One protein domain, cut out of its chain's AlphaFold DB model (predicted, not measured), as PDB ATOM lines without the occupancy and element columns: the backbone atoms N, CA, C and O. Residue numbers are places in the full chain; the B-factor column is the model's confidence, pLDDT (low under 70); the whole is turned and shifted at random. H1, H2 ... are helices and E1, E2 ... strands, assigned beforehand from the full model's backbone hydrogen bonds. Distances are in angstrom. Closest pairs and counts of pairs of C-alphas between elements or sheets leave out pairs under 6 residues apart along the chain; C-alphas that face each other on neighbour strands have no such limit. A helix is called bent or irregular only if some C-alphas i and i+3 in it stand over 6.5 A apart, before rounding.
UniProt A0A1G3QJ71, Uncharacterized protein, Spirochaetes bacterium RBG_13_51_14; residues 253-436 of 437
ATOM      1  N   ASP A 253      56.995 -91.958  36.008       89.62
ATOM      2  CA  ASP A 253      57.918 -93.094  36.028       89.62
ATOM      3  C   ASP A 253      59.364 -92.614  36.236       89.62
ATOM      4  O   ASP A 253      60.075 -93.119  37.101       89.62
ATOM      5  N   GLU A 254      59.770 -91.525  35.570       90.75
ATOM      6  CA  GLU A 254      61.088 -90.897  35.760       90.75
ATOM      7  C   GLU A 254      61.335 -90.403  37.199       90.75
ATOM      8  O   GLU A 254      62.492 -90.237  37.605       90.75
ATOM      9  N   MET A 255      60.270 -90.135  37.964       88.44
ATOM     10  CA  MET A 255      60.356 -89.731  39.371       88.44
ATOM     11  C   MET A 255      60.278 -90.902  40.350       88.44
ATOM     12  O   MET A 255      60.743 -90.754  41.481       88.44
ATOM     13  N   LEU A 256      59.634 -92.011  39.978       85.69
ATOM     14  CA  LEU A 256      59.321 -93.100  40.905       85.69
ATOM     15  C   LEU A 256      60.144 -94.362  40.666       85.69
ATOM     16  O   LEU A 256      60.597 -94.959  41.639       85.69
ATOM     17  N   ASP A 257      60.383 -94.736  39.414       81.56
ATOM     18  CA  ASP A 257      60.992 -96.025  39.061       81.56
ATOM     19  C   ASP A 257      62.508 -96.034  39.282       81.56
ATOM     20  O   ASP A 257      63.131 -97.081  39.418       81.56
ATOM     21  N   VAL A 258      63.114 -94.851  39.375       80.75
ATOM     22  CA  VAL A 258      64.550 -94.685  39.642       80.75
ATOM     23  C   VAL A 258      64.923 -94.889  41.115       80.75
ATOM     24  O   VAL A 258      66.108 -94.891  41.451       80.75
ATOM     25  N   ARG A 259      63.934 -95.046  42.001       86.81
ATOM     26  CA  ARG A 259      64.089 -95.018  43.463       86.81
ATOM     27  C   ARG A 259      64.520 -96.366  44.036       86.81
ATOM     28  O   ARG A 259      63.762 -97.018  44.747       86.81
ATOM     29  N   CYS A 260      65.749 -96.759  43.720       86.81
ATOM     30  CA  CYS A 260      66.307 -98.068  44.069       86.81
ATOM     31  C   CYS A 260      67.649 -97.981  44.810       86.81
ATOM     32  O   CYS A 260      68.313 -99.001  44.987       86.81
ATOM     33  N   LYS A 261      68.109 -96.781  45.193       90.81
ATOM     34  CA  LYS A 261      69.423 -96.638  45.826       90.81
ATOM     35  C   LYS A 261      69.357 -97.053  47.298       90.81
ATOM     36  O   LYS A 261      68.461 -96.577  48.002       90.81
ATOM     37  N   PRO A 262      70.294 -97.888  47.780       92.50
ATOM     38  CA  PRO A 262      70.416 -98.183  49.199       92.50
ATOM     39  C   PRO A 262      71.001 -96.981  49.951       92.50
ATOM     40  O   PRO A 262      71.480 -96.013  49.353       92.50
ATOM     41  N   TRP A 263      70.965 -97.053  51.280       91.25
ATOM     42  CA  TRP A 263      71.669 -96.088  52.116       91.25
ATOM     43  C   TRP A 263      73.177 -96.368  52.037       91.25
ATOM     44  O   TRP A 263      73.557 -97.525  52.208       91.25
ATOM     45  N   PRO A 264      74.029 -95.375  51.730       89.44
ATOM     46  CA  PRO A 264      75.466 -95.601  51.646       89.44
ATOM     47  C   PRO A 264      76.072 -95.812  53.038       89.44
ATOM     48  O   PRO A 264      75.668 -95.152  53.994       89.44
ATOM     49  N   ASP A 265      77.074 -96.685  53.137       87.62
ATOM     50  CA  ASP A 265      77.883 -96.793  54.350       87.62
ATOM     51  C   ASP A 265      78.781 -95.546  54.489       87.62
ATOM     52  O   ASP A 265      79.403 -95.134  53.500       87.62
ATOM     53  N   PRO A 266      78.866 -94.923  55.678       85.06
ATOM     54  CA  PRO A 266      79.719 -93.757  55.889       85.06
ATOM     55  C   PRO A 266      81.197 -94.150  55.776       85.06
ATOM     56  O   PRO A 266      81.618 -95.162  56.339       85.06
ATOM     57  N   ALA A 267      82.007 -93.341  55.084       83.38
ATOM     58  CA  ALA A 267      83.422 -93.655  54.889       83.38
ATOM     59  C   ALA A 267      84.259 -93.350  56.141       83.38
ATOM     60  O   ALA A 267      85.308 -93.962  56.347       83.38
ATOM     61  N   THR A 268      83.798 -92.416  56.985       93.31
ATOM     62  CA  THR A 268      84.493 -91.994  58.212       93.31
ATOM     63  C   THR A 268      83.543 -91.820  59.410       93.31
ATOM     64  O   THR A 268      82.350 -91.543  59.227       93.31
ATOM     65  N   PRO A 269      84.041 -91.943  60.659       91.19
ATOM     66  CA  PRO A 269      83.264 -91.631  61.862       91.19
ATOM     67  C   PRO A 269      82.746 -90.187  61.890       91.19
ATOM     68  O   PRO A 269      81.637 -89.936  62.360       91.19
ATOM     69  N   GLU A 270      83.519 -89.239  61.359       89.94
ATOM     70  CA  GLU A 270      83.141 -87.832  61.259       89.94
ATOM     71  C   GLU A 270      81.958 -87.636  60.307       89.94
ATOM     72  O   GLU A 270      81.014 -86.921  60.643       89.94
ATOM     73  N   GLU A 271      81.966 -88.296  59.145       87.69
ATOM     74  CA  GLU A 271      80.826 -88.298  58.221       87.69
ATOM     75  C   GLU A 271      79.576 -88.899  58.865       87.69
ATOM     76  O   GLU A 271      78.496 -88.328  58.736       87.69
ATOM     77  N   SER A 272      79.720 -89.994  59.618       89.75
ATOM     78  CA  SER A 272      78.603 -90.605  60.348       89.75
ATOM     79  C   SER A 272      78.025 -89.663  61.414       89.75
ATOM     80  O   SER A 272      76.804 -89.539  61.548       89.75
ATOM     81  N   ALA A 273      78.879 -88.943  62.149       91.31
ATOM     82  CA  ALA A 273      78.442 -87.955  63.132       91.31
ATOM     83  C   ALA A 273      77.719 -86.765  62.477       91.31
ATOM     84  O   ALA A 273      76.664 -86.350  62.965       91.31
ATOM     85  N   ARG A 274      78.241 -86.251  61.354       90.75
ATOM     86  CA  ARG A 274      77.601 -85.180  60.566       90.75
ATOM     87  C   ARG A 274      76.249 -85.618  60.024       90.75
ATOM     88  O   ARG A 274      75.251 -84.923  60.198       90.75
ATOM     89  N   GLU A 275      76.199 -86.804  59.429       92.62
ATOM     90  CA  GLU A 275      74.963 -87.392  58.932       92.62
ATOM     91  C   GLU A 275      73.919 -87.510  60.038       92.62
ATOM     92  O   GLU A 275      72.778 -87.105  59.840       92.62
ATOM     93  N   LYS A 276      74.302 -87.974  61.230       93.75
ATOM     94  CA  LYS A 276      73.386 -88.073  62.369       93.75
ATOM     95  C   LYS A 276      72.749 -86.725  62.728       93.75
ATOM     96  O   LYS A 276      71.550 -86.681  62.991       93.75
ATOM     97  N   ILE A 277      73.517 -85.632  62.707       94.31
ATOM     98  CA  ILE A 277      72.999 -84.274  62.953       94.31
ATOM     99  C   ILE A 277      72.028 -83.859  61.837       94.31
ATOM    100  O   ILE A 277      70.944 -83.340  62.115       94.31
ATOM    101  N   HIS A 278      72.367 -84.133  60.574       95.62
ATOM    102  CA  HIS A 278      71.466 -83.861  59.454       95.62
ATOM    103  C   HIS A 278      70.158 -84.650  59.567       95.62
ATOM    104  O   HIS A 278      69.083 -84.087  59.364       95.62
ATOM    105  N   LEU A 279      70.230 -85.936  59.916       94.69
ATOM    106  CA  LEU A 279      69.059 -86.798  60.051       94.69
ATOM    107  C   LEU A 279      68.152 -86.362  61.196       94.69
ATOM    108  O   LEU A 279      66.942 -86.333  61.002       94.69
ATOM    109  N   GLN A 280      68.705 -85.904  62.323       96.25
ATOM    110  CA  GLN A 280      67.908 -85.303  63.399       96.25
ATOM    111  C   GLN A 280      67.067 -84.117  62.903       96.25
ATOM    112  O   GLN A 280      65.899 -83.977  63.272       96.25
ATOM    113  N   LEU A 281      67.636 -83.270  62.039       97.19
ATOM    114  CA  LEU A 281      66.877 -82.196  61.407       97.19
ATOM    115  C   LEU A 281      65.842 -82.746  60.414       97.19
ATOM    116  O   LEU A 281      64.704 -82.284  60.409       97.19
ATOM    117  N   PHE A 282      66.210 -83.706  59.565       96.62
ATOM    118  CA  PHE A 282      65.315 -84.259  58.542       96.62
ATOM    119  C   PHE A 282      64.102 -84.978  59.144       96.62
ATOM    120  O   PHE A 282      62.981 -84.744  58.694       96.62
ATOM    121  N   GLU A 283      64.294 -85.772  60.197       95.69
ATOM    122  CA  GLU A 283      63.238 -86.508  60.902       95.69
ATOM    123  C   GLU A 283      62.140 -85.588  61.443       95.69
ATOM    124  O   GLU A 283      60.959 -85.927  61.385       95.69
ATOM    125  N   LYS A 284      62.498 -84.371  61.873       96.38
ATOM    126  CA  LYS A 284      61.532 -83.343  62.294       96.38
ATOM    127  C   LYS A 284      60.596 -82.897  61.161       96.38
ATOM    128  O   LYS A 284      59.515 -82.370  61.428       96.38
ATOM    129  N   TYR A 285      61.023 -83.044  59.909       96.94
ATOM    130  CA  TYR A 285      60.324 -82.540  58.728       96.94
ATOM    131  C   TYR A 285      59.787 -83.634  57.803       96.94
ATOM    132  O   TYR A 285      59.032 -83.280  56.889       96.94
ATOM    133  N   TYR A 286      60.149 -84.903  58.018       96.12
ATOM    134  CA  TYR A 286      59.668 -86.015  57.210       96.12
ATOM    135  C   TYR A 286      58.148 -86.113  57.224       96.12
ATOM    136  O   TYR A 286      57.480 -85.920  58.239       96.12
ATOM    137  N   GLU A 287      57.607 -86.415  56.051       94.06
ATOM    138  CA  GLU A 287      56.197 -86.723  55.903       94.06
ATOM    139  C   GLU A 287      55.920 -88.164  56.330       94.06
ATOM    140  O   GLU A 287      56.751 -89.065  56.171       94.06
ATOM    141  N   SER A 288      54.720 -88.399  56.862       93.62
ATOM    142  CA  SER A 288      54.299 -89.760  57.180       93.62
ATOM    143  C   SER A 288      54.200 -90.592  55.900       93.62
ATOM    144  O   SER A 288      53.849 -90.083  54.833       93.62
ATOM    145  N   TYR A 289      54.432 -91.900  56.014       91.12
ATOM    146  CA  TYR A 289      54.321 -92.831  54.886       91.12
ATOM    147  C   TYR A 289      52.994 -92.686  54.118       91.12
ATOM    148  O   TYR A 289      52.960 -92.700  52.882       91.12
ATOM    149  N   ILE A 290      51.892 -92.529  54.859       89.62
ATOM    150  CA  ILE A 290      50.543 -92.365  54.307       89.62
ATOM    151  C   ILE A 290      50.452 -91.048  53.533       89.62
ATOM    152  O   ILE A 290      49.967 -91.039  52.402       89.62
ATOM    153  N   MET A 291      50.966 -89.953  54.103       88.38
ATOM    154  CA  MET A 291      50.914 -88.636  53.474       88.38
ATOM    155  C   MET A 291      51.754 -88.582  52.195       88.38
ATOM    156  O   MET A 291      51.256 -88.136  51.164       88.38
ATOM    157  N   SER A 292      52.979 -89.111  52.211       86.50
ATOM    158  CA  SER A 292      53.826 -89.213  51.013       86.50
ATOM    159  C   SER A 292      53.136 -90.001  49.901       86.50
ATOM    160  O   SER A 292      53.114 -89.576  48.745       86.50
ATOM    161  N   THR A 293      52.515 -91.132  50.252       86.94
ATOM    162  CA  THR A 293      51.763 -91.958  49.298       86.94
ATOM    163  C   THR A 293      50.579 -91.189  48.710       86.94
ATOM    164  O   THR A 293      50.379 -91.218  47.495       86.94
ATOM    165  N   PHE A 294      49.828 -90.464  49.541       86.44
ATOM    166  CA  PHE A 294      48.705 -89.642  49.098       86.44
ATOM    167  C   PHE A 294      49.150 -88.501  48.170       86.44
ATOM    168  O   PHE A 294      48.588 -88.338  47.088       86.44
ATOM    169  N   ILE A 295      50.200 -87.760  48.541       85.88
ATOM    170  CA  ILE A 295      50.769 -86.673  47.730       85.88
ATOM    171  C   ILE A 295      51.178 -87.192  46.353       85.88
ATOM    172  O   ILE A 295      50.860 -86.569  45.344       85.88
ATOM    173  N   VAL A 296      51.842 -88.349  46.296       86.00
ATOM    174  CA  VAL A 296      52.233 -88.966  45.025       86.00
ATOM    175  C   VAL A 296      51.004 -89.385  44.229       86.00
ATOM    176  O   VAL A 296      50.932 -89.074  43.046       86.00
ATOM    177  N   MET A 297      50.020 -90.042  44.849       86.00
ATOM    178  CA  MET A 297      48.794 -90.470  44.167       86.00
ATOM    179  C   MET A 297      48.059 -89.289  43.520       86.00
ATOM    180  O   MET A 297      47.707 -89.356  42.345       86.00
ATOM    181  N   VAL A 298      47.887 -88.193  44.258       85.31
ATOM    182  CA  VAL A 298      47.259 -86.969  43.748       85.31
ATOM    183  C   VAL A 298      48.145 -86.306  42.689       85.31
ATOM    184  O   VAL A 298      47.668 -85.960  41.610       85.31
ATOM    185  N   GLY A 299      49.447 -86.181  42.954       86.38
ATOM    186  CA  GLY A 299      50.416 -85.590  42.032       86.38
ATOM    187  C   GLY A 299      50.464 -86.302  40.680       86.38
ATOM    188  O   GLY A 299      50.505 -85.634  39.649       86.38
ATOM    189  N   LYS A 300      50.366 -87.639  40.664       89.44
ATOM    190  CA  LYS A 300      50.311 -88.452  39.436       89.44
ATOM    191  C   LYS A 300      49.191 -88.013  38.499       89.44
ATOM    192  O   LYS A 300      49.428 -87.880  37.302       89.44
ATOM    193  N   ILE A 301      47.996 -87.765  39.036       87.88
ATOM    194  CA  ILE A 301      46.825 -87.351  38.248       87.88
ATOM    195  C   ILE A 301      47.132 -86.037  37.521       87.88
ATOM    196  O   ILE A 301      46.963 -85.932  36.306       87.88
ATOM    197  N   TYR A 302      47.659 -85.049  38.248       88.94
ATOM    198  CA  TYR A 302      47.935 -83.733  37.676       88.94
ATOM    199  C   TYR A 302      49.120 -83.728  36.711       88.94
ATOM    200  O   TYR A 302      49.064 -83.024  35.703       88.94
ATOM    201  N   ILE A 303      50.155 -84.525  36.972       90.44
ATOM    202  CA  ILE A 303      51.321 -84.630  36.088       90.44
ATOM    203  C   ILE A 303      50.946 -85.320  34.779       90.44
ATOM    204  O   ILE A 303      51.256 -84.800  33.710       90.44
ATOM    205  N   ASN A 304      50.193 -86.420  34.842       89.50
ATOM    206  CA  ASN A 304      49.731 -87.124  33.646       89.50
ATOM    207  C   ASN A 304      48.762 -86.275  32.809       89.50
ATOM    208  O   ASN A 304      48.766 -86.374  31.586       89.50
ATOM    209  N   SER A 305      47.970 -85.406  33.447       87.25
ATOM    210  CA  SER A 305      47.124 -84.435  32.734       87.25
ATOM    211  C   SER A 305      47.900 -83.254  32.122       87.25
ATOM    212  O   SER A 305      47.335 -82.495  31.342       87.25
ATOM    213  N   GLY A 306      49.167 -83.046  32.504       85.50
ATOM    214  CA  GLY A 306      49.974 -81.882  32.117       85.50
ATOM    215  C   GLY A 306      49.672 -80.587  32.890       85.50
ATOM    216  O   GLY A 306      50.303 -79.561  32.629       85.50
ATOM    217  N   SER A 307      48.742 -80.623  33.851       85.88
ATOM    218  CA  SER A 307      48.373 -79.474  34.697       85.88
ATOM    219  C   SER A 307      49.452 -79.113  35.720       85.88
ATOM    220  O   SER A 307      49.552 -77.961  36.138       85.88
ATOM    221  N   LEU A 308      50.258 -80.097  36.124       90.56
ATOM    222  CA  LEU A 308      51.377 -79.929  37.042       90.56
ATOM    223  C   LEU A 308      52.659 -80.410  36.370       90.56
ATOM    224  O   LEU A 308      52.713 -81.514  35.840       90.56
ATOM    225  N   LEU A 309      53.695 -79.581  36.397       92.44
ATOM    226  CA  LEU A 309      54.975 -79.860  35.752       92.44
ATOM    227  C   LEU A 309      56.023 -80.135  36.822       92.44
ATOM    228  O   LEU A 309      56.143 -79.382  37.783       92.44
ATOM    229  N   ALA A 310      56.786 -81.205  36.666       93.25
ATOM    230  CA  ALA A 310      57.809 -81.616  37.610       93.25
ATOM    231  C   ALA A 310      59.204 -81.361  37.036       93.25
ATOM    232  O   ALA A 310      59.532 -81.780  35.924       93.25
ATOM    233  N   TYR A 311      60.049 -80.694  37.817       91.94
ATOM    234  CA  TYR A 311      61.427 -80.405  37.448       91.94
ATOM    235  C   TYR A 311      62.378 -80.827  38.562       91.94
ATOM    236  O   TYR A 311      62.119 -80.583  39.732       91.94
ATOM    237  N   ARG A 312      63.508 -81.418  38.177       90.19
ATOM    238  CA  ARG A 312      64.628 -81.774  39.060       90.19
ATOM    239  C   ARG A 312      65.956 -81.279  38.472       90.19
ATOM    240  O   ARG A 312      65.950 -80.644  37.406       90.19
ATOM    241  N   ASP A 313      67.061 -81.640  39.125       87.19
ATOM    242  CA  ASP A 313      68.453 -81.359  38.730       87.19
ATOM    243  C   ASP A 313      68.845 -79.875  38.864       87.19
ATOM    244  O   ASP A 313      69.541 -79.301  38.023       87.19
ATOM    245  N   PHE A 314      68.400 -79.240  39.951       85.88
ATOM    246  CA  PHE A 314      68.833 -77.894  40.325       85.88
ATOM    247  C   PHE A 314      70.156 -77.967  41.089       85.88
ATOM    248  O   PHE A 314      70.201 -78.455  42.207       85.88
ATOM    249  N   ASN A 315      71.252 -77.489  40.505       78.06
ATOM    250  CA  ASN A 315      72.538 -77.427  41.205       78.06
ATOM    251  C   ASN A 315      72.751 -76.059  41.882       78.06
ATOM    252  O   ASN A 315      71.974 -75.126  41.683       78.06
ATOM    253  N   TYR A 316      73.836 -75.921  42.647       72.94
ATOM    254  CA  TYR A 316      74.175 -74.689  43.374       72.94
ATOM    255  C   TYR A 316      74.364 -73.444  42.488       72.94
ATOM    256  O   TYR A 316      74.295 -72.329  42.992       72.94
ATOM    257  N   ARG A 317      74.589 -73.604  41.176       78.25
ATOM    258  CA  ARG A 317      74.695 -72.486  40.218       78.25
ATOM    259  C   ARG A 317      73.339 -72.055  39.659       78.25
ATOM    260  O   ARG A 317      73.238 -71.010  39.025       78.25
ATOM    261  N   ASN A 318      72.306 -72.862  39.885       82.81
ATOM    262  CA  ASN A 318      71.011 -72.775  39.225       82.81
ATOM    263  C   ASN A 318      69.901 -72.292  40.169       82.81
ATOM    264  O   ASN A 318      68.723 -72.490  39.876       82.81
ATOM    265  N   TYR A 319      70.239 -71.665  41.297       89.69
ATOM    266  CA  TYR A 319      69.251 -70.990  42.129       89.69
ATOM    267  C   TYR A 319      69.816 -69.748  42.810       89.69
ATOM    268  O   TYR A 319      71.008 -69.634  43.079       89.69
ATOM    269  N   THR A 320      68.921 -68.820  43.107       91.12
ATOM    270  CA  THR A 320      69.139 -67.708  44.023       91.12
ATOM    271  C   THR A 320      68.012 -67.698  45.043       91.12
ATOM    272  O   THR A 320      67.007 -68.402  44.910       91.12
ATOM    273  N   TRP A 321      68.178 -66.927  46.107       92.12
ATOM    274  CA  TRP A 321      67.196 -66.878  47.175       92.12
ATOM    275  C   TRP A 321      67.175 -65.516  47.845       92.12
ATOM    276  O   TRP A 321      68.175 -64.801  47.877       92.12
ATOM    277  N   GLU A 322      66.014 -65.169  48.381       93.31
ATOM    278  CA  GLU A 322      65.774 -63.942  49.124       93.31
ATOM    279  C   GLU A 322      65.193 -64.309  50.497       93.31
ATOM    280  O   GLU A 322      63.967 -64.406  50.644       93.31
ATOM    281  N   PRO A 323      66.040 -64.518  51.526       89.25
ATOM    282  CA  PRO A 323      65.585 -64.947  52.848       89.25
ATOM    283  C   PRO A 323      64.545 -64.021  53.483       89.25
ATOM    284  O   PRO A 323      63.554 -64.500  54.034       89.25
ATOM    285  N   GLY A 324      64.704 -62.701  53.320       90.50
ATOM    286  CA  GLY A 324      63.742 -61.709  53.814       90.50
ATOM    287  C   GLY A 324      62.344 -61.849  53.201       90.50
ATOM    288  O   GLY A 324      61.347 -61.597  53.874       90.50
ATOM    289  N   LYS A 325      62.255 -62.333  51.954       92.75
ATOM    290  CA  LYS A 325      60.987 -62.612  51.259       92.75
ATOM    291  C   LYS A 325      60.571 -64.077  51.321       92.75
ATOM    292  O   LYS A 325      59.543 -64.430  50.751       92.75
ATOM    293  N   ARG A 326      61.359 -64.947  51.962       95.56
ATOM    294  CA  ARG A 326      61.128 -66.401  52.027       95.56
ATOM    295  C   ARG A 326      60.869 -67.024  50.650       95.56
ATOM    296  O   ARG A 326      60.012 -67.899  50.503       95.56
ATOM    297  N   THR A 327      61.603 -66.552  49.644       95.75
ATOM    298  CA  THR A 327      61.438 -66.972  48.250       95.75
ATOM    299  C   THR A 327      62.755 -67.492  47.688       95.75
ATOM    300  O   THR A 327      63.808 -66.892  47.890       95.75
ATOM    301  N   MET A 328      62.673 -68.608  46.975       94.75
ATOM    302  CA  MET A 328      63.730 -69.183  46.152       94.75
ATOM    303  C   MET A 328      63.392 -68.938  44.680       94.75
ATOM    304  O   MET A 328      62.226 -69.016  44.282       94.75
ATOM    305  N   TYR A 329      64.409 -68.694  43.865       93.62
ATOM    306  CA  TYR A 329      64.292 -68.600  42.417       93.62
ATOM    307  C   TYR A 329      65.221 -69.625  41.794       93.62
ATOM    308  O   TYR A 329      66.435 -69.538  41.940       93.62
ATOM    309  N   PHE A 330      64.654 -70.593  41.090       92.19
ATOM    310  CA  PHE A 330      65.426 -71.601  40.382       92.19
ATOM    311  C   PHE A 330      65.504 -71.251  38.903       92.19
ATOM    312  O   PHE A 330      64.532 -70.799  38.299       92.19
ATOM    313  N   MET A 331      66.665 -71.479  38.312       86.69
ATOM    314  CA  MET A 331      66.961 -71.229  36.911       86.69
ATOM    315  C   MET A 331      67.214 -72.569  36.230       86.69
ATOM    316  O   MET A 331      67.936 -73.418  36.753       86.69
ATOM    317  N   LYS A 332      66.622 -72.784  35.056       77.31
ATOM    318  CA  LYS A 332      66.837 -74.003  34.272       77.31
ATOM    319  C   LYS A 332      66.891 -73.635  32.792       77.31
ATOM    320  O   LYS A 332      66.106 -72.794  32.371       77.31
ATOM    321  N   PRO A 333      67.767 -74.230  31.970       70.88
ATOM    322  CA  PRO A 333      67.756 -73.961  30.536       70.88
ATOM    323  C   PRO A 333      66.350 -74.144  29.938       70.88
ATOM    324  O   PRO A 333      65.685 -75.143  30.208       70.88
ATOM    325  N   GLY A 334      65.877 -73.153  29.176       68.56
ATOM    326  CA  GLY A 334      64.518 -73.128  28.612       68.56
ATOM    327  C   GLY A 334      63.409 -72.652  29.565       68.56
ATOM    328  O   GLY A 334      62.277 -72.470  29.124       68.56
ATOM    329  N   VAL A 335      63.718 -72.401  30.843       70.12
ATOM    330  CA  VAL A 335      62.805 -71.841  31.854       70.12
ATOM    331  C   VAL A 335      63.461 -70.616  32.477       70.12
ATOM    332  O   VAL A 335      64.501 -70.732  33.118       70.12
ATOM    333  N   VAL A 336      62.876 -69.425  32.322       71.00
ATOM    334  CA  VAL A 336      63.549 -68.206  32.811       71.00
ATOM    335  C   VAL A 336      63.713 -68.246  34.323       71.00
ATOM    336  O   VAL A 336      64.807 -68.013  34.839       71.00
ATOM    337  N   THR A 337      62.633 -68.535  35.050       85.00
ATOM    338  CA  THR A 337      62.670 -68.631  36.509       85.00
ATOM    339  C   THR A 337      61.503 -69.472  37.024       85.00
ATOM    340  O   THR A 337      60.362 -69.284  36.600       85.00
ATOM    341  N   VAL A 338      61.789 -70.374  37.961       92.31
ATOM    342  CA  VAL A 338      60.796 -71.024  38.820       92.31
ATOM    343  C   VAL A 338      60.824 -70.317  40.169       92.31
ATOM    344  O   VAL A 338      61.814 -70.401  40.896       92.31
ATOM    345  N   LYS A 339      59.751 -69.608  40.512       94.25
ATOM    346  CA  LYS A 339      59.601 -68.950  41.815       94.25
ATOM    347  C   LYS A 339      59.001 -69.935  42.815       94.25
ATOM    348  O   LYS A 339      57.966 -70.535  42.540       94.25
ATOM    349  N   PHE A 340      59.614 -70.075  43.983       95.75
ATOM    350  CA  PHE A 340      59.126 -70.933  45.060       95.75
ATOM    351  C   PHE A 340      59.092 -70.169  46.379       95.75
ATOM    352  O   PHE A 340      60.130 -69.798  46.925       95.75
ATOM    353  N   PHE A 341      57.894 -69.943  46.907       96.44
ATOM    354  CA  PHE A 341      57.685 -69.273  48.184       96.44
ATOM    355  C   PHE A 341      57.183 -70.276  49.219       96.44
ATOM    356  O   PHE A 341      56.095 -70.822  49.070       96.44
ATOM    357  N   SER A 342      57.940 -70.520  50.291       96.81
ATOM    358  CA  SER A 342      57.529 -71.487  51.317       96.81
ATOM    359  C   SER A 342      57.997 -71.094  52.709       96.81
ATOM    360  O   SER A 342      59.184 -71.121  53.026       96.81
ATOM    361  N   ARG A 343      57.051 -70.812  53.611       96.38
ATOM    362  CA  ARG A 343      57.364 -70.561  55.027       96.38
ATOM    363  C   ARG A 343      57.972 -71.798  55.696       96.38
ATOM    364  O   ARG A 343      58.812 -71.649  56.578       96.38
ATOM    365  N   ARG A 344      57.566 -73.008  55.280       96.50
ATOM    366  CA  ARG A 344      58.077 -74.275  55.829       96.50
ATOM    367  C   ARG A 344      59.538 -74.503  55.444       96.50
ATOM    368  O   ARG A 344      60.323 -74.849  56.318       96.50
ATOM    369  N   PHE A 345      59.911 -74.236  54.190       96.94
ATOM    370  CA  PHE A 345      61.306 -74.318  53.744       96.94
ATOM    371  C   PHE A 345      62.214 -73.364  54.528       96.94
ATOM    372  O   PHE A 345      63.239 -73.769  55.061       96.94
ATOM    373  N   PHE A 346      61.810 -72.103  54.697       96.88
ATOM    374  CA  PHE A 346      62.625 -71.145  55.454       96.88
ATOM    375  C   PHE A 346      62.655 -71.425  56.966       96.88
ATOM    376  O   PHE A 346      63.598 -71.021  57.641       96.88
ATOM    377  N   ARG A 347      61.674 -72.162  57.509       97.25
ATOM    378  CA  ARG A 347      61.752 -72.705  58.875       97.25
ATOM    379  C   ARG A 347      62.798 -73.816  58.977       97.25
ATOM    380  O   ARG A 347      63.555 -73.812  59.938       97.25
ATOM    381  N   PHE A 348      62.871 -74.695  57.977       97.38
ATOM    382  CA  PHE A 348      63.914 -75.717  57.881       97.38
ATOM    383  C   PHE A 348      65.306 -75.073  57.829       97.38
ATOM    384  O   PHE A 348      66.149 -75.406  58.650       97.38
ATOM    385  N   VAL A 349      65.512 -74.066  56.971       95.81
ATOM    386  CA  VAL A 349      66.780 -73.310  56.906       95.81
ATOM    387  C   VAL A 349      67.121 -72.650  58.245       95.81
ATOM    388  O   VAL A 349      68.261 -72.698  58.693       95.81
ATOM    389  N   ARG A 350      66.143 -72.033  58.916       96.44
ATOM    390  CA  ARG A 350      66.367 -71.455  60.247       96.44
ATOM    391  C   ARG A 350      66.799 -72.526  61.252       96.44
ATOM    392  O   ARG A 350      67.683 -72.272  62.057       96.44
ATOM    393  N   ASP A 351      66.174 -73.697  61.224       97.38
ATOM    394  CA  ASP A 351      66.523 -74.786  62.134       97.38
ATOM    395  C   ASP A 351      67.914 -75.372  61.816       97.38
ATOM    396  O   ASP A 351      68.617 -75.727  62.753       97.38
ATOM    397  N   MET A 352      68.364 -75.369  60.549       96.38
ATOM    398  CA  MET A 352      69.764 -75.669  60.197       96.38
ATOM    399  C   MET A 352      70.736 -74.737  60.926       96.38
ATOM    400  O   MET A 352      71.683 -75.204  61.549       96.38
ATOM    401  N   TYR A 353      70.466 -73.428  60.891       95.31
ATOM    402  CA  TYR A 353      71.280 -72.426  61.585       95.31
ATOM    403  C   TYR A 353      71.297 -72.643  63.103       95.31
ATOM    404  O   TYR A 353      72.346 -72.563  63.727       95.31
ATOM    405  N   LEU A 354      70.142 -72.949  63.700       96.44
ATOM    406  CA  LEU A 354      70.037 -73.206  65.142       96.44
ATOM    407  C   LEU A 354      70.754 -74.491  65.584       96.44
ATOM    408  O   LEU A 354      71.087 -74.615  66.757       96.44
ATOM    409  N   MET A 355      70.960 -75.436  64.666       96.00
ATOM    410  CA  MET A 355      71.692 -76.684  64.898       96.00
ATOM    411  C   MET A 355      73.170 -76.595  64.487       96.00
ATOM    412  O   MET A 355      73.842 -77.622  64.484       96.00
ATOM    413  N   ASP A 356      73.662 -75.401  64.139       95.25
ATOM    414  CA  ASP A 356      75.041 -75.152  63.692       95.25
ATOM    415  C   ASP A 356      75.450 -75.984  62.457       95.25
ATOM    416  O   ASP A 356      76.593 -76.405  62.302       95.25
ATOM    417  N   ILE A 357      74.490 -76.246  61.561       95.88
ATOM    418  CA  ILE A 357      74.728 -76.963  60.304       95.88
ATOM    419  C   ILE A 357      75.109 -75.948  59.213       95.88
ATOM    420  O   ILE A 357      74.290 -75.071  58.900       95.88
ATOM    421  N   PRO A 358      76.287 -76.068  58.568       94.00
ATOM    422  CA  PRO A 358      76.692 -75.171  57.489       94.00
ATOM    423  C   PRO A 358      75.716 -75.196  56.303       94.00
ATOM    424  O   PRO A 358      75.297 -76.252  55.814       94.00
ATOM    425  N   PHE A 359      75.332 -74.016  55.806       91.81
ATOM    426  CA  PHE A 359      74.381 -73.918  54.694       91.81
ATOM    427  C   PHE A 359      74.944 -74.495  53.398       91.81
ATOM    428  O   PHE A 359      74.225 -75.177  52.678       91.81
ATOM    429  N   ASP A 360      76.209 -74.228  53.105       90.94
ATOM    430  CA  ASP A 360      76.940 -74.720  51.937       90.94
ATOM    431  C   ASP A 360      77.123 -76.244  51.935       90.94
ATOM    432  O   ASP A 360      77.331 -76.829  50.873       90.94
ATOM    433  N   GLU A 361      76.955 -76.899  53.084       90.44
ATOM    434  CA  GLU A 361      76.970 -78.355  53.202       90.44
ATOM    435  C   GLU A 361      75.606 -78.969  52.852       90.44
ATOM    436  O   GLU A 361      75.482 -79.767  51.914       90.44
ATOM    437  N   LEU A 362      74.550 -78.596  53.583       93.31
ATOM    438  CA  LEU A 362      73.270 -79.305  53.503       93.31
ATOM    439  C   LEU A 362      72.266 -78.666  52.528       93.31
ATOM    440  O   LEU A 362      71.485 -79.384  51.897       93.31
ATOM    441  N   LEU A 363      72.281 -77.343  52.332       93.12
ATOM    442  CA  LEU A 363      71.320 -76.666  51.450       93.12
ATOM    443  C   LEU A 363      71.478 -77.081  49.974       93.12
ATOM    444  O   LEU A 363      70.457 -77.381  49.343       93.12
ATOM    445  N   PRO A 364      72.700 -77.183  49.402       93.06
ATOM    446  CA  PRO A 364      72.878 -77.701  48.048       93.06
ATOM    447  C   PRO A 364      72.372 -79.131  47.879       93.06
ATOM    448  O   PRO A 364      71.875 -79.458  46.806       93.06
ATOM    449  N   ARG A 365      72.447 -79.969  48.920       92.44
ATOM    450  CA  ARG A 365      71.897 -81.333  48.902       92.44
ATOM    451  C   ARG A 365      70.369 -81.313  48.880       92.44
ATOM    452  O   ARG A 365      69.765 -81.952  48.026       92.44
ATOM    453  N   VAL A 366      69.749 -80.530  49.764       94.00
ATOM    454  CA  VAL A 366      68.285 -80.352  49.842       94.00
ATOM    455  C   VAL A 366      67.720 -79.838  48.514       94.00
ATOM    456  O   VAL A 366      66.699 -80.334  48.041       94.00
ATOM    457  N   VAL A 367      68.382 -78.863  47.890       93.38
ATOM    458  CA  VAL A 367      67.978 -78.325  46.584       93.38
ATOM    459  C   VAL A 367      68.299 -79.296  45.442       93.38
ATOM    460  O   VAL A 367      67.455 -79.523  44.578       93.38
ATOM    461  N   GLY A 368      69.487 -79.905  45.450       91.94
ATOM    462  CA  GLY A 368      69.970 -80.816  44.407       91.94
ATOM    463  C   GLY A 368      69.177 -82.108  44.283       91.94
ATOM    464  O   GLY A 368      68.973 -82.606  43.174       91.94
ATOM    465  N   ASN A 369      68.679 -82.615  45.408       93.06
ATOM    466  CA  ASN A 369      67.793 -83.775  45.457       93.06
ATOM    467  C   ASN A 369      66.317 -83.387  45.268       93.06
ATOM    468  O   ASN A 369      65.454 -84.258  45.178       93.06
ATOM    469  N   GLY A 370      66.023 -82.086  45.218       92.44
ATOM    470  CA  GLY A 370      64.676 -81.557  45.144       92.44
ATOM    471  C   GLY A 370      64.001 -81.797  43.794       92.44
ATOM    472  O   GLY A 370      64.593 -81.617  42.726       92.44
ATOM    473  N   ILE A 371      62.715 -82.130  43.853       93.56
ATOM    474  CA  ILE A 371      61.786 -82.078  42.727       93.56
ATOM    475  C   ILE A 371      60.802 -80.945  43.002       93.56
ATOM    476  O   ILE A 371      60.089 -80.963  44.005       93.56
ATOM    477  N   LEU A 372      60.772 -79.954  42.115       93.69
ATOM    478  CA  LEU A 372      59.797 -78.871  42.139       93.69
ATOM    479  C   LEU A 372      58.588 -79.245  41.300       93.69
ATOM    480  O   LEU A 372      58.714 -79.571  40.120       93.69
ATOM    481  N   PHE A 373      57.416 -79.104  41.898       93.81
ATOM    482  CA  PHE A 373      56.133 -79.223  41.228       93.81
ATOM    483  C   PHE A 373      55.626 -77.826  40.919       93.81
ATOM    484  O   PHE A 373      55.488 -76.999  41.820       93.81
ATOM    485  N   CYS A 374      55.387 -77.544  39.647       92.81
ATOM    486  CA  CYS A 374      55.240 -76.199  39.124       92.81
ATOM    487  C   CYS A 374      53.987 -76.061  38.274       92.81
ATOM    488  O   CYS A 374      53.618 -76.962  37.522       92.81
ATOM    489  N   VAL A 375      53.395 -74.877  38.329       91.62
ATOM    490  CA  VAL A 375      52.341 -74.437  37.418       91.62
ATOM    491  C   VAL A 375      52.814 -73.205  36.658       91.62
ATOM    492  O   VAL A 375      53.716 -72.485  37.097       91.62
ATOM    493  N   ARG A 376      52.223 -72.966  35.491       88.56
ATOM    494  CA  ARG A 376      52.526 -71.779  34.692       88.56
ATOM    495  C   ARG A 376      51.809 -70.572  35.282       88.56
ATOM    496  O   ARG A 376      50.592 -70.597  35.432       88.56
ATOM    497  N   SER A 377      52.553 -69.511  35.569       87.06
ATOM    498  CA  SER A 377      52.009 -68.262  36.119       87.06
ATOM    499  C   SER A 377      51.911 -67.144  35.084       87.06
ATOM    500  O   SER A 377      51.160 -66.193  35.273       87.06
ATOM    501  N   GLY A 378      52.642 -67.261  33.974       87.12
ATOM    502  CA  GLY A 378      52.619 -66.277  32.902       87.12
ATOM    503  C   GLY A 378      53.742 -66.491  31.903       87.12
ATOM    504  O   GLY A 378      54.237 -67.606  31.718       87.12
ATOM    505  N   GLU A 379      54.143 -65.404  31.259       89.50
ATOM    506  CA  GLU A 379      55.183 -65.375  30.237       89.50
ATOM    507  C   GLU A 379      56.091 -64.175  30.474       89.50
ATOM    508  O   GLU A 379      55.657 -63.144  30.991       89.50
ATOM    509  N   LYS A 380      57.358 -64.305  30.092       89.69
ATOM    510  CA  LYS A 380      58.325 -63.216  30.129       89.69
ATOM    511  C   LYS A 380      58.933 -63.022  28.755       89.69
ATOM    512  O   LYS A 380      59.391 -63.979  28.134       89.69
ATOM    513  N   GLU A 381      58.948 -61.772  28.315       92.62
ATOM    514  CA  GLU A 381      59.640 -61.363  27.102       92.62
ATOM    515  C   GLU A 381      61.157 -61.398  27.333       92.62
ATOM    516  O   GLU A 381      61.673 -60.818  28.293       92.62
ATOM    517  N   VAL A 382      61.871 -62.094  26.453       91.75
ATOM    518  CA  VAL A 382      63.326 -62.211  26.448       91.75
ATOM    519  C   VAL A 382      63.832 -61.879  25.052       91.75
ATOM    520  O   VAL A 382      63.338 -62.401  24.054       91.75
ATOM    521  N   ARG A 383      64.834 -61.004  24.980       94.19
ATOM    522  CA  ARG A 383      65.534 -60.703  23.733       94.19
ATOM    523  C   ARG A 383      66.711 -61.661  23.573       94.19
ATOM    524  O   ARG A 383      67.577 -61.723  24.441       94.19
ATOM    525  N   GLU A 384      66.716 -62.407  22.479       91.50
ATOM    526  CA  GLU A 384      67.785 -63.334  22.119       91.50
ATOM    527  C   GLU A 384      69.021 -62.576  21.596       91.50
ATOM    528  O   GLU A 384      68.900 -61.425  21.160       91.50
ATOM    529  N   PRO A 385      70.221 -63.192  21.610       92.69
ATOM    530  CA  PRO A 385      71.447 -62.556  21.116       92.69
ATOM    531  C   PRO A 385      71.385 -62.106  19.650       92.69
ATOM    532  O   PRO A 385      72.072 -61.163  19.270       92.69
ATOM    533  N   ASP A 386      70.553 -62.748  18.828       92.31
ATOM    534  CA  ASP A 386      70.319 -62.384  17.424       92.31
ATOM    535  C   ASP A 386      69.306 -61.229  17.249       92.31
ATOM    536  O   ASP A 386      68.957 -60.856  16.127       92.31
ATOM    537  N   GLY A 387      68.832 -60.650  18.357       92.62
ATOM    538  CA  GLY A 387      67.888 -59.539  18.396       92.62
ATOM    539  C   GLY A 387      66.417 -59.948  18.306       92.62
ATOM    540  O   GLY A 387      65.556 -59.068  18.423       92.62
ATOM    541  N   LYS A 388      66.107 -61.238  18.119       95.12
ATOM    542  CA  LYS A 388      64.725 -61.728  18.134       95.12
ATOM    543  C   LYS A 388      64.134 -61.640  19.533       95.12
ATOM    544  O   LYS A 388      64.837 -61.594  20.540       95.12
ATOM    545  N   ILE A 389      62.810 -61.612  19.591       96.19
ATOM    546  CA  ILE A 389      62.068 -61.560  20.846       96.19
ATOM    547  C   ILE A 389      61.345 -62.890  21.030       96.19
ATOM    548  O   ILE A 389      60.539 -63.279  20.185       96.19
ATOM    549  N   ARG A 390      61.601 -63.557  22.154       94.12
ATOM    550  CA  ARG A 390      60.949 -64.801  22.558       94.12
ATOM    551  C   ARG A 390      60.231 -64.617  23.887       94.12
ATOM    552  O   ARG A 390      60.789 -64.096  24.845       94.12
ATOM    553  N   TYR A 391      59.003 -65.098  23.952       92.94
ATOM    554  CA  TYR A 391      58.259 -65.273  25.185       92.94
ATOM    555  C   TYR A 391      58.589 -66.643  25.762       92.94
ATOM    556  O   TYR A 391      58.458 -67.667  25.091       92.94
ATOM    557  N   LEU A 392      59.036 -66.662  27.011       90.50
ATOM    558  CA  LEU A 392      59.308 -67.887  27.750       90.50
ATOM    559  C   LEU A 392      58.314 -68.023  28.906       90.50
ATOM    560  O   LEU A 392      57.927 -67.012  29.495       90.50
ATOM    561  N   PRO A 393      57.883 -69.247  29.243       89.56
ATOM    562  CA  PRO A 393      56.945 -69.452  30.335       89.56
ATOM    563  C   PRO A 393      57.606 -69.141  31.683       89.56
ATOM    564  O   PRO A 393      58.727 -69.575  31.962       89.56
ATOM    565  N   ASN A 394      56.879 -68.414  32.529       89.25
ATOM    566  CA  ASN A 394      57.202 -68.254  33.941       89.25
ATOM    567  C   ASN A 394      56.492 -69.333  34.750       89.25
ATOM    568  O   ASN A 394      55.314 -69.632  34.521       89.25
ATOM    569  N   MET A 395      57.219 -69.883  35.719       91.38
ATOM    570  CA  MET A 395      56.760 -71.001  36.525       91.38
ATOM    571  C   MET A 395      56.707 -70.604  37.998       91.38
ATOM    572  O   MET A 395      57.615 -69.951  38.517       91.38
ATOM    573  N   GLU A 396      55.660 -71.040  38.685       93.50
ATOM    574  CA  GLU A 396      55.547 -70.955  40.139       93.50
ATOM    575  C   GLU A 396      55.457 -72.364  40.716       93.50
ATOM    576  O   GLU A 396      54.655 -73.185  40.269       93.50
ATOM    577  N   ALA A 397      56.310 -72.658  41.692       94.38
ATOM    578  CA  ALA A 397      56.322 -73.940  42.366       94.38
ATOM    579  C   ALA A 397      55.227 -73.985  43.438       94.38
ATOM    580  O   ALA A 397      55.220 -73.183  44.374       94.38
ATOM    581  N   VAL A 398      54.327 -74.959  43.315       94.19
ATOM    582  CA  VAL A 398      53.295 -75.268  44.319       94.19
ATOM    583  C   VAL A 398      53.867 -76.091  45.470       94.19
ATOM    584  O   VAL A 398      53.326 -76.090  46.573       94.19
ATOM    585  N   GLY A 399      54.990 -76.767  45.233       93.62
ATOM    586  CA  GLY A 399      55.716 -77.483  46.262       93.62
ATOM    587  C   GLY A 399      57.058 -78.012  45.781       93.62
ATOM    588  O   GLY A 399      57.322 -78.092  44.581       93.62
ATOM    589  N   MET A 400      57.890 -78.391  46.741       94.94
ATOM    590  CA  MET A 400      59.158 -79.076  46.527       94.94
ATOM    591  C   MET A 400      59.188 -80.343  47.377       94.94
ATOM    592  O   MET A 400      59.013 -80.249  48.591       94.94
ATOM    593  N   SER A 401      59.430 -81.507  46.781       94.38
ATOM    594  CA  SER A 401      59.780 -82.717  47.537       94.38
ATOM    595  C   SER A 401      61.286 -82.914  47.518       94.38
ATOM    596  O   SER A 401      61.898 -82.720  46.473       94.38
ATOM    597  N   THR A 402      61.886 -83.326  48.626       94.62
ATOM    598  CA  THR A 402      63.325 -83.605  48.689       94.62
ATOM    599  C   THR A 402      63.654 -84.671  49.725       94.62
ATOM    600  O   THR A 402      62.823 -85.025  50.562       94.62
ATOM    601  N   GLU A 403      64.864 -85.205  49.626       92.81
ATOM    602  CA  GLU A 403      65.333 -86.401  50.322       92.81
ATOM    603  C   GLU A 403      66.798 -86.232  50.694       92.81
ATOM    604  O   GLU A 403      67.550 -85.532  50.009       92.81
ATOM    605  N   TYR A 404      67.218 -86.891  51.772       93.88
ATOM    606  CA  TYR A 404      68.610 -86.828  52.205       93.88
ATOM    607  C   TYR A 404      69.537 -87.558  51.221       93.88
ATOM    608  O   TYR A 404      70.550 -87.010  50.771       93.88
ATOM    609  N   ILE A 405      69.141 -88.775  50.836       91.56
ATOM    610  CA  ILE A 405      69.748 -89.560  49.762       91.56
ATOM    611  C   ILE A 405      68.802 -89.529  48.567       91.56
ATOM    612  O   ILE A 405      67.634 -89.896  48.671       91.56
ATOM    613  N   ARG A 406      69.316 -89.088  47.421       90.50
ATOM    614  CA  ARG A 406      68.553 -89.037  46.176       90.50
ATOM    615  C   ARG A 406      68.184 -90.445  45.720       90.50
ATOM    616  O   ARG A 406      69.064 -91.297  45.651       90.50
ATOM    617  N   ASP A 407      66.936 -90.641  45.308       91.00
ATOM    618  CA  ASP A 407      66.431 -91.908  44.762       91.00
ATOM    619  C   ASP A 407      66.507 -93.081  45.764       91.00
ATOM    620  O   ASP A 407      66.715 -94.231  45.372       91.00
ATOM    621  N   TYR A 408      66.356 -92.795  47.060       93.50
ATOM    622  CA  TYR A 408      66.432 -93.803  48.119       93.50
ATOM    623  C   TYR A 408      65.279 -94.817  48.041       93.50
ATOM    624  O   TYR A 408      64.119 -94.444  47.856       93.50
ATOM    625  N   GLU A 409      65.571 -96.103  48.243       92.19
ATOM    626  CA  GLU A 409      64.573 -97.180  48.149       92.19
ATOM    627  C   GLU A 409      63.429 -97.045  49.180       92.19
ATOM    628  O   GLU A 409      62.267 -97.306  48.859       92.19
ATOM    629  N   LYS A 410      63.702 -96.544  50.399       91.94
ATOM    630  CA  LYS A 410      62.681 -96.349  51.456       91.94
ATOM    631  C   LYS A 410      62.165 -94.910  51.524       91.94
ATOM    632  O   LYS A 410      61.791 -94.424  52.594       91.94
ATOM    633  N   TRP A 411      62.121 -94.220  50.388       89.94
ATOM    634  CA  TRP A 411      61.739 -92.808  50.294       89.94
ATOM    635  C   TRP A 411      60.378 -92.459  50.908       89.94
ATOM    636  O   TRP A 411      60.236 -91.387  51.473       89.94
ATOM    637  N   LYS A 412      59.377 -93.350  50.884       88.44
ATOM    638  CA  LYS A 412      58.009 -93.017  51.340       88.44
ATOM    639  C   LYS A 412      57.934 -92.495  52.784       88.44
ATOM    640  O   LYS A 412      57.034 -91.717  53.083       88.44
ATOM    641  N   GLY A 413      58.855 -92.906  53.658       90.06
ATOM    642  CA  GLY A 413      58.997 -92.372  55.022       90.06
ATOM    643  C   GLY A 413      60.205 -91.449  55.223       90.06
ATOM    644  O   GLY A 413      60.477 -91.058  56.348       90.06
ATOM    645  N   ASN A 414      60.942 -91.137  54.156       93.38
ATOM    646  CA  ASN A 414      62.201 -90.385  54.161       93.38
ATOM    647  C   ASN A 414      62.170 -89.221  53.150       93.38
ATOM    648  O   ASN A 414      63.195 -88.840  52.579       93.38
ATOM    649  N   THR A 415      60.983 -88.658  52.912       94.00
ATOM    650  CA  THR A 415      60.776 -87.505  52.031       94.00
ATOM    651  C   THR A 415      60.253 -86.331  52.846       94.00
ATOM    652  O   THR A 415      59.338 -86.469  53.657       94.00
ATOM    653  N   ILE A 416      60.816 -85.152  52.602       96.06
ATOM    654  CA  ILE A 416      60.282 -83.881  53.086       96.06
ATOM    655  C   ILE A 416      59.498 -83.238  51.950       96.06
ATOM    656  O   ILE A 416      59.990 -83.159  50.821       96.06
ATOM    657  N   VAL A 417      58.307 -82.721  52.251       95.50
ATOM    658  CA  VAL A 417      57.531 -81.916  51.304       95.50
ATOM    659  C   VAL A 417      57.388 -80.488  51.819       95.50
ATOM    660  O   VAL A 417      56.777 -80.201  52.850       95.50
ATOM    661  N   PHE A 418      57.940 -79.555  51.055       95.88
ATOM    662  CA  PHE A 418      57.777 -78.129  51.259       95.88
ATOM    663  C   PHE A 418      56.672 -77.613  50.346       95.88
ATOM    664  O   PHE A 418      56.904 -77.317  49.178       95.88
ATOM    665  N   ALA A 419      55.461 -77.485  50.877       92.56
ATOM    666  CA  ALA A 419      54.374 -76.826  50.164       92.56
ATOM    667  C   ALA A 419      54.639 -75.319  50.017       92.56
ATOM    668  O   ALA A 419      55.294 -74.699  50.872       92.56
ATOM    669  N   THR A 420      54.108 -74.727  48.947       93.69
ATOM    670  CA  THR A 420      54.048 -73.273  48.809       93.69
ATOM    671  C   THR A 420      53.251 -72.667  49.964       93.69
ATOM    672  O   THR A 420      52.391 -73.311  50.558       93.69
ATOM    673  N   SER A 421      53.559 -71.433  50.339       93.75
ATOM    674  CA  SER A 421      52.749 -70.662  51.295       93.75
ATOM    675  C   SER A 421      52.036 -69.487  50.623       93.75
ATOM    676  O   SER A 421      51.576 -68.582  51.315       93.75
ATOM    677  N   ASP A 422      52.011 -69.473  49.289       91.88
ATOM    678  CA  ASP A 422      51.431 -68.411  48.473       91.88
ATOM    679  C   ASP A 422      49.910 -68.613  48.370       91.88
ATOM    680  O   ASP A 422      49.424 -69.500  47.666       91.88
ATOM    681  N   GLU A 423      49.157 -67.814  49.127       88.38
ATOM    682  CA  GLU A 423      47.693 -67.906  49.209       88.38
ATOM    683  C   GLU A 423      47.010 -67.565  47.876       88.38
ATOM    684  O   GLU A 423      45.980 -68.150  47.537       88.38
ATOM    685  N   GLU A 424      47.596 -66.661  47.088       87.12
ATOM    686  CA  GLU A 424      47.069 -66.282  45.778       87.12
ATOM    687  C   GLU A 424      47.251 -67.419  44.768       87.12
ATOM    688  O   GLU A 424      46.359 -67.705  43.967       87.12
ATOM    689  N   LEU A 425      48.388 -68.117  44.824       85.62
ATOM    690  CA  LEU A 425      48.613 -69.318  44.023       85.62
ATOM    691  C   LEU A 425      47.602 -70.423  44.361       85.62
ATOM    692  O   LEU A 425      47.026 -71.013  43.448       85.62
ATOM    693  N   TYR A 426      47.325 -70.664  45.645       81.44
ATOM    694  CA  TYR A 426      46.305 -71.635  46.052       81.44
ATOM    695  C   TYR A 426      44.911 -71.276  45.542       81.44
ATOM    696  O   TYR A 426      44.221 -72.146  45.008       81.44
ATOM    697  N   ARG A 427      44.510 -70.006  45.661       83.94
ATOM    698  CA  ARG A 427      43.206 -69.547  45.172       83.94
ATOM    699  C   ARG A 427      43.076 -69.754  43.663       83.94
ATOM    700  O   ARG A 427      42.076 -70.305  43.215       83.94
ATOM    701  N   ARG A 428      44.112 -69.409  42.888       81.19
ATOM    702  CA  ARG A 428      44.144 -69.637  41.432       81.19
ATOM    703  C   ARG A 428      43.997 -71.116  41.070       81.19
ATOM    704  O   ARG A 428      43.269 -71.443  40.138       81.19
ATOM    705  N   ILE A 429      44.655 -72.009  41.813       77.50
ATOM    706  CA  ILE A 429      44.542 -73.461  41.604       77.50
ATOM    707  C   ILE A 429      43.116 -73.945  41.900       77.50
ATOM    708  O   ILE A 429      42.559 -74.697  41.104       77.50
ATOM    709  N   GLN A 430      42.505 -73.487  42.996       77.25
ATOM    710  CA  GLN A 430      41.126 -73.846  43.349       77.25
ATOM    711  C   GLN A 430      40.109 -73.333  42.320       77.25
ATOM    712  O   GLN A 430      39.231 -74.078  41.894       77.25
ATOM    713  N   GLU A 431      40.240 -72.086  41.867       78.44
ATOM    714  CA  GLU A 431      39.369 -71.523  40.829       78.44
ATOM    715  C   GLU A 431      39.498 -72.275  39.498       78.44
ATOM    716  O   GLU A 431      38.494 -72.522  38.825       78.44
ATOM    717  N   ALA A 432      40.718 -72.673  39.125       70.69
ATOM    718  CA  ALA A 432      40.957 -73.482  37.934       70.69
ATOM    719  C   ALA A 432      40.315 -74.874  38.043       70.69
ATOM    720  O   ALA A 432      39.757 -75.355  37.059       70.69
ATOM    721  N   GLN A 433      40.337 -75.495  39.229       69.12
ATOM    722  CA  GLN A 433      39.645 -76.763  39.480       69.12
ATOM    723  C   GLN A 433      38.128 -76.618  39.330       69.12
ATOM    724  O   GLN A 433      37.510 -77.449  38.681       69.12
ATOM    725  N   ILE A 434      37.533 -75.546  39.862       71.56
ATOM    726  CA  ILE A 434      36.080 -75.313  39.784       71.56
ATOM    727  C   ILE A 434      35.616 -75.083  38.339       71.56
ATOM    728  O   ILE A 434      34.547 -75.546  37.964       71.56
ATOM    729  N   ARG A 435      36.406 -74.384  37.512       61.19
ATOM    730  CA  ARG A 435      36.075 -74.140  36.092       61.19
ATOM    731  C   ARG A 435      36.297 -75.356  35.182       61.19
ATOM    732  O   ARG A 435      35.883 -75.312  34.029       61.19
ATOM    733  N   GLY A 436      37.005 -76.378  35.667       50.41
ATOM    734  CA  GLY A 436      37.344 -77.600  34.931       50.41
ATOM    735  C   GLY A 436      36.359 -78.760  35.117       50.41
ATOM    736  O   GLY A 436      36.650 -79.844  34.611       50.41
TER     737      GLY A 436
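AT A GLANCE: This is residues 253 to 436 of the 437 residues of an uncharacterized protein of Spirochaetes bacterium RBG_13_51_14 (UniProt A0A1G3QJ71). A strongly twisted sheet of seven strands makes the core, built round the long, sharply bent hairpin of E5 and E6, with helix H3 packed on one side of it and the helical hairpin H4 and H5 on another. E7 lies between H3 and H4; H2 reaches past H4 and H5 at one end of the longest axis, while the turn of the E5 and E6 hairpin and H6 lie toward the other end. The printed part has 184 residues with six named helices and seven named strands, in the order H1 H2 H3 E1 E2 E3 E4 H4 H5 E5 E6 E7 H6. The sheet is branched and mixed, with E4 and E6 parallel and the other neighbour pairs antiparallel, and the class is mixed, helices and strands. The whole is compact, with a radius of gyration of the C-alphas of 17.6 A and spans of 55 by 38 by 30 A.

HOW THE PARTS SIT: In the branched sheet E6, residues 389 to 403, has three neighbours: E4, residues 335 to 341, and E7, residues 415 to 419, lie on one side of it, and E5, residues 371 to 383, on the other side. E5 and E6 form an antiparallel hairpin, with N 375 and O 396 2.9 A apart, within hydrogen-bond range; E5 bends by 84 degrees at residue 375 and E6 by 68 degrees at residue 398. E6 and E7 are a hairpin too, with N 400 and O 418 at 2.8 A, while E4 runs parallel to E6, with N 397 and O 339 at 2.8 A. E5, E6 and E7 make a meander, each strand the antiparallel neighbour of the one before, and so do E2, residues 319 to 322, E3, residues 327 to 332, and E4. Across E2 and E3, N 320 and O 329 are within hydrogen-bond range at 2.8 A, and across E3 and E4, N 330 and O 338 are within hydrogen-bond range at 2.9 A. The edge strand E1, residues 309 to 311, is antiparallel to E5, with N 309 and O 374 at 2.9 A. H3, residues 289 to 304, is on the sheet at a height of 9.7 A, over E1 and E7; the C-alphas of Ile 303 and Leu 309 are its closest to E1, 6.0 A apart. H4, residues 343 to 354, is on the sheet at a height of 7.7 A but over none of its strands, its closest C-alphas to E7 being Phe 345 and Phe 418, 5.8 A apart. H5, residues 359 to 368, is only just at the sheet's level, at 3.8 A, and only just irregular, with C-alphas 361 and 364 6.6 A apart. H4 touches H5 with residues 349 to 353 alone, closest at the C-alphas of Met 352 and Phe 359, 7.4 A, at a shallow tilt of 31 degrees, opposite ways. H2, residues 269 to 283, only just touches H4, with residue 281 alone and 3 pairs of C-alphas within 8 A, and grazes the sheet with residues 282 to 283. H6, residues 423 to 435, only grazes the sheet with residues 425 to 429. H1, residues 253 to 256, is not on the sheet. Every O i to N i+4 pair is within hydrogen-bond range in H2, H4 and H6; H3 has 11 of 12, H5 has 4 of 6, and H1 is too short for one.

IN THESE COORDINATES: H1 begins at C-alpha 253, (57.918, -93.094, 36.028). From first to last C-alpha, H2 measures 20.7 A, H3 22.5 A, H4 16.4 A and H6 18.6 A. E5 measures 28.8 A, and E6 38.7 A, from C-alpha 389 at (62.068, -61.560, 20.846) to C-alpha 403. H6 ends at C-alpha 435, (36.075, -74.140, 36.092).

THE WHOLE: The C-alphas farthest apart are those of Pro 269 and Arg 435, 56.5 A. Residues 267 to 273 and 430 to 436 stand free. The printed part has no cut; the long links are H1 to H2, 12 residues, and E6 to E7, 11 residues. Mean pLDDT of the printed part is 89.8, and residues 334, 433 and 435 to 436 are under 70.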